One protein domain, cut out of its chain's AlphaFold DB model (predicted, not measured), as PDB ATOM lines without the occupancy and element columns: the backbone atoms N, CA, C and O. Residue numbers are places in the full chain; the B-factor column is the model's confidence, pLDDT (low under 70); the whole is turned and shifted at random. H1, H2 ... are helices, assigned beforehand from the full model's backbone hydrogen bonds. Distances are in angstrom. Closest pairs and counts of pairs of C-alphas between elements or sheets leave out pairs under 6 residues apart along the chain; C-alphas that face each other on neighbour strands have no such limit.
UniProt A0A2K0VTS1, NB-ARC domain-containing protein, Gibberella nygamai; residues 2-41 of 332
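This is residues 2 to 41 of the 332 residues of the protein "NB-ARC domain-containing protein" of Gibberella nygamai (UniProt A0A2K0VTS1). Two short helical turns, H1 and H2, touch each other at one side of an open loop of chain, and the longest helix, H3, lies across the gap from them and touches neither. The chain reaches H3 through a wide loop, residues 18 to 32, of which residues 19 to 25 stick out. The printed part has 40 residues with three named helices, H1, H2 and H3 in that order along the chain, and no named strand; the class is all helix, though the helices hold 16 of the 40 residues, under half. The whole is only just loose, close to compact, with a radius of gyration of the C-alphas of 11.2 A and spans of 32 by 23 by 14 A.

H1 is residues 2 to 5, 5.6 A from first to last C-alpha, and begins with C-alpha 2 at (15.264, 32.633, 67.429). H2 is residues 14 to 17, 5.5 A from first to last C-alpha, with C-alpha 14 at (17.114, 25.348, 72.846). H3 is residues 33 to 40, 10.2 A from first to last C-alpha, and ends with C-alpha 40 at (4.768, 19.145, 68.363).

H1 and H2 touch, with 6 pairs of C-alphas within 8 A. Their closest C-alphas are those of Leu 4 and Ile 14, 4.8 A apart, and their centres are 8.3 A apart. H1 and H3 are only just apart, with their closest C-alphas at 8.2 A. H2 and H3 are apart too, though they follow each other in the chain. In H3, each pair of O of residue i and N of residue i+4 is within hydrogen-bond range. H1 and H2, with four residues each, are too short for such a pair; the single pair of O of residue i and N of residue i+3 is within range in H2 and not in H1.

The two C-alphas farthest apart are those of Gln 9 and Gln 23, at 32.7 A, while the first and last printed C-alphas, of Lys 2 and Gln 41, are 18.3 A apart. The link from H1 to H2, 8 residues, is short, and the link from H2 to H3, 15 residues, is long. Residues 19 to 25 stand free, and so do residues 29 to 34, of which 33 and 34 belong to H3. The printed part has no cut. The mean pLDDT of the printed part is 84.9, and no printed residue is under 70.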
ATOM      1  N   LYS A   2      13.865  32.354  67.019       80.44
ATOM      2  CA  LYS A   2      15.264  32.633  67.429       80.44
ATOM      3  C   LYS A   2      15.710  31.878  68.692       80.44
ATOM      4  O   LYS A   2      16.736  31.225  68.675       80.44
ATOM      5  N   THR A   3      14.934  31.914  69.772       83.31
ATOM      6  CA  THR A   3      15.299  31.200  71.013       83.31
ATOM      7  C   THR A   3      15.305  29.676  70.848       83.31
ATOM      8  O   THR A   3      16.067  28.982  71.509       83.31
ATOM      9  N   LEU A   4      14.455  29.145  69.966       84.62
ATOM     10  CA  LEU A   4      14.300  27.704  69.783       84.62
ATOM     11  C   LEU A   4      15.412  27.119  68.903       84.62
ATOM     12  O   LEU A   4      15.957  26.092  69.270       84.62
ATOM     13  N   TYR A   5      15.776  27.778  67.800       85.88
ATOM     14  CA  TYR A   5      16.730  27.248  66.808       85.88
ATOM     15  C   TYR A   5      17.998  28.098  66.618       85.88
ATOM     16  O   TYR A   5      18.829  27.783  65.774       85.88
ATOM     17  N   GLY A   6      18.152  29.193  67.361       82.56
ATOM     18  CA  GLY A   6      19.205  30.180  67.121       82.56
ATOM     19  C   GLY A   6      18.922  31.057  65.896       82.56
ATOM     20  O   GLY A   6      17.813  31.093  65.352       82.56
ATOM     21  N   THR A   7      19.930  31.812  65.469       81.75
ATOM     22  CA  THR A   7      19.949  32.516  64.178       81.75
ATOM     23  C   THR A   7      21.176  32.112  63.375       81.75
ATOM     24  O   THR A   7      22.088  31.466  63.879       81.75
ATOM     25  N   THR A   8      21.245  32.551  62.120       80.31
ATOM     26  CA  THR A   8      22.444  32.389  61.284       80.31
ATOM     27  C   THR A   8      23.690  33.067  61.863       80.31
ATOM     28  O   THR A   8      24.799  32.647  61.555       80.31
ATOM     29  N   GLN A   9      23.521  34.108  62.685       81.38
ATOM     30  CA  GLN A   9      24.617  34.845  63.332       81.38
ATOM     31  C   GLN A   9      24.944  34.308  64.733       81.38
ATOM     32  O   GLN A   9      26.078  34.432  65.182       81.38
ATOM     33  N   GLU A  10      23.967  33.698  65.407       79.56
ATOM     34  CA  GLU A  10      24.087  33.101  66.740       79.56
ATOM     35  C   GLU A  10      23.442  31.702  66.722       79.56
ATOM     36  O   GLU A  10      22.280  31.552  67.124       79.56
ATOM     37  N   PRO A  11      24.144  30.682  66.191       76.44
ATOM     38  CA  PRO A  11      23.683  29.297  66.252       76.44
ATOM     39  C   PRO A  11      23.729  28.776  67.698       76.44
ATOM     40  O   PRO A  11      24.504  29.279  68.511       76.44
ATOM     41  N   GLY A  12      22.919  27.764  68.021       80.75
ATOM     42  CA  GLY A  12      22.784  27.237  69.387       80.75
ATOM     43  C   GLY A  12      21.428  27.573  70.001       80.75
ATOM     44  O   GLY A  12      21.329  28.405  70.904       80.75
ATOM     45  N   GLY A  13      20.368  26.959  69.478       87.69
ATOM     46  CA  GLY A  13      19.012  27.113  70.003       87.69
ATOM     47  C   GLY A  13      18.705  26.122  71.124       87.69
ATOM     48  O   GLY A  13      19.408  25.131  71.296       87.69
ATOM     49  N   ILE A  14      17.606  26.336  71.861       88.81
ATOM     50  CA  ILE A  14      17.114  25.348  72.846       88.81
ATOM     51  C   ILE A  14      16.970  23.957  72.212       88.81
ATOM     52  O   ILE A  14      17.237  22.963  72.882       88.81
ATOM     53  N   ALA A  15      16.587  23.889  70.933       86.31
ATOM     54  CA  ALA A  15      16.382  22.647  70.204       86.31
ATOM     55  C   ALA A  15      17.617  21.742  70.161       86.31
ATOM     56  O   ALA A  15      17.466  20.527  70.205       86.31
ATOM     57  N   ASP A  16      18.816  22.321  70.174       87.50
ATOM     58  CA  ASP A  16      20.073  21.567  70.133       87.50
ATOM     59  C   ASP A  16      20.351  20.825  71.455       87.50
ATOM     60  O   ASP A  16      21.185  19.921  71.509       87.50
ATOM     61  N   TYR A  17      19.645  21.196  72.527       87.94
ATOM     62  CA  TYR A  17      19.763  20.609  73.864       87.94
ATOM     63  C   TYR A  17      18.576  19.710  74.233       87.94
ATOM     64  O   TYR A  17      18.538  19.165  75.337       87.94
ATOM     65  N   ILE A  18      17.596  19.568  73.337       87.00
ATOM     66  CA  ILE A  18      16.464  18.661  73.520       87.00
ATOM     67  C   ILE A  18      16.961  17.230  73.248       87.00
ATOM     68  O   ILE A  18      17.456  16.972  72.152       87.00
ATOM     69  N   PRO A  19      16.832  16.287  74.201       87.38
ATOM     70  CA  PRO A  19      17.217  14.900  73.967       87.38
ATOM     71  C   PRO A  19      16.375  14.279  72.848       87.38
ATOM     72  O   PRO A  19      15.148  14.259  72.938       87.38
ATOM     73  N   ASP A  20      17.039  13.734  71.831       83.25
ATOM     74  CA  ASP A  20      16.408  12.911  70.797       83.25
ATOM     75  C   ASP A  20      16.530  11.434  71.195       83.25
ATOM     76  O   ASP A  20      17.504  10.749  70.871       83.25
ATOM     77  N   CYS A  21      15.599  10.964  72.028       84.88
ATOM     78  CA  CYS A  21      15.546   9.568  72.445       84.88
ATOM     79  C   CYS A  21      14.106   9.077  72.637       84.88
ATOM     80  O   CYS A  21      13.197   9.840  72.949       84.88
ATOM     81  N   GLU A  22      13.908   7.763  72.511       85.19
ATOM     82  CA  GLU A  22      12.597   7.117  72.690       85.19
ATOM     83  C   GLU A  22      12.158   7.015  74.167       85.19
ATOM     84  O   GLU A  22      11.090   6.486  74.474       85.19
ATOM     85  N   GLN A  23      12.985   7.488  75.107       87.19
ATOM     86  CA  GLN A  23      12.753   7.369  76.546       87.19
ATOM     87  C   GLN A  23      12.443   8.729  77.169       87.19
ATOM     88  O   GLN A  23      13.339   9.489  77.527       87.19
ATOM     89  N   GLY A  24      11.156   8.991  77.376       86.44
ATOM     90  CA  GLY A  24      10.666  10.191  78.048       86.44
ATOM     91  C   GLY A  24       9.671  10.965  77.197       86.44
ATOM     92  O   GLY A  24       9.373  10.602  76.064       86.44
ATOM     93  N   TYR A  25       9.133  12.035  77.774       87.19
ATOM     94  CA  TYR A  25       8.218  12.946  77.095       87.19
ATOM     95  C   TYR A  25       8.643  14.379  77.374       87.19
ATOM     96  O   TYR A  25       9.052  14.704  78.491       87.19
ATOM     97  N   ILE A  26       8.517  15.237  76.367       88.12
ATOM     98  CA  ILE A  26       8.853  16.655  76.467       88.12
ATOM     99  C   ILE A  26       7.566  17.451  76.298       88.12
ATOM    100  O   ILE A  26       6.901  17.364  75.268       88.12
ATOM    101  N   LEU A  27       7.207  18.214  77.331       90.62
ATOM    102  CA  LEU A  27       6.042  19.087  77.314       90.62
ATOM    103  C   LEU A  27       6.478  20.520  77.013       90.62
ATOM    104  O   LEU A  27       7.149  21.158  77.824       90.62
ATOM    105  N   PHE A  28       6.043  21.042  75.869       89.50
ATOM    106  CA  PHE A  28       6.179  22.456  75.538       89.50
ATOM    107  C   PHE A  28       4.941  23.225  75.982       89.50
ATOM    108  O   PHE A  28       3.815  22.836  75.683       89.50
ATOM    109  N   THR A  29       5.154  24.367  76.633       89.38
ATOM    110  CA  THR A  29       4.112  25.378  76.819       89.38
ATOM    111  C   THR A  29       4.523  26.627  76.054       89.38
ATOM    112  O   THR A  29       5.657  27.096  76.145       89.38
ATOM    113  N   THR A  30       3.634  27.135  75.209       85.12
ATOM    114  CA  THR A  30       3.920  28.297  74.368       85.12
ATOM    115  C   THR A  30       2.630  29.020  74.024       85.12
ATOM    116  O   THR A  30       1.589  28.396  73.843       85.12
ATOM    117  N   ARG A  31       2.708  30.348  73.910       77.00
ATOM    118  CA  ARG A  31       1.638  31.185  73.341       77.00
ATOM    119  C   ARG A  31       1.779  31.356  71.823       77.00
ATOM    120  O   ARG A  31       0.913  31.927  71.175       77.00
ATOM    121  N   SER A  32       2.887  30.891  71.239       79.25
ATOM    122  CA  SER A  32       3.140  30.966  69.801       79.25
ATOM    123  C   SER A  32       2.688  29.680  69.119       79.25
ATOM    124  O   SER A  32       3.308  28.628  69.284       79.25
ATOM    125  N   ARG A  33       1.637  29.789  68.301       80.69
ATOM    126  CA  ARG A  33       1.141  28.679  67.476       80.69
ATOM    127  C   ARG A  33       2.197  28.171  66.494       80.69
ATOM    128  O   ARG A  33       2.300  26.970  66.290       80.69
ATOM    129  N   GLU A  34       3.017  29.067  65.947       81.56
ATOM    130  CA  GLU A  34       4.160  28.710  65.096       81.56
ATOM    131  C   GLU A  34       5.135  27.785  65.836       81.56
ATOM    132  O   GLU A  34       5.494  26.728  65.320       81.56
ATOM    133  N   VAL A  35       5.504  28.129  67.076       86.81
ATOM    134  CA  VAL A  35       6.358  27.269  67.909       86.81
ATOM    135  C   VAL A  35       5.673  25.933  68.189       86.81
ATOM    136  O   VAL A  35       6.318  24.905  68.024       86.81
ATOM    137  N   ALA A  36       4.387  25.930  68.558       88.56
ATOM    138  CA  ALA A  36       3.643  24.702  68.855       88.56
ATOM    139  C   ALA A  36       3.618  23.733  67.661       88.56
ATOM    140  O   ALA A  36       3.964  22.563  67.812       88.56
ATOM    141  N   VAL A  37       3.286  24.233  66.466       87.56
ATOM    142  CA  VAL A  37       3.299  23.445  65.221       87.56
ATOM    143  C   VAL A  37       4.701  22.949  64.899       87.56
ATOM    144  O   VAL A  37       4.866  21.814  64.468       87.56
ATOM    145  N   THR A  38       5.722  23.763  65.152       88.00
ATOM    146  CA  THR A  38       7.098  23.375  64.845       88.00
ATOM    147  C   THR A  38       7.607  22.252  65.755       88.00
ATOM    148  O   THR A  38       8.220  21.311  65.260       88.00
ATOM    149  N   VAL A  39       7.350  22.322  67.068       88.56
ATOM    150  CA  VAL A  39       7.900  21.349  68.038       88.56
ATOM    151  C   VAL A  39       7.031  20.111  68.239       88.56
ATOM    152  O   VAL A  39       7.558  19.058  68.574       88.56
ATOM    153  N   ALA A  40       5.712  20.222  68.060       88.25
ATOM    154  CA  ALA A  40       4.768  19.145  68.363       88.25
ATOM    155  C   ALA A  40       3.981  18.652  67.141       88.25
ATOM    156  O   ALA A  40       3.290  17.639  67.243       88.25
ATOM    157  N   GLN A  41       4.088  19.335  65.995       84.25
ATOM    158  CA  GLN A  41       3.372  19.029  64.753       84.25
ATOM    159  C   GLN A  41       1.858  18.912  64.972       84.25
ATOM    160  O   GLN A  41       1.156  19.922  64.983       84.25
TER     161      GLN A  41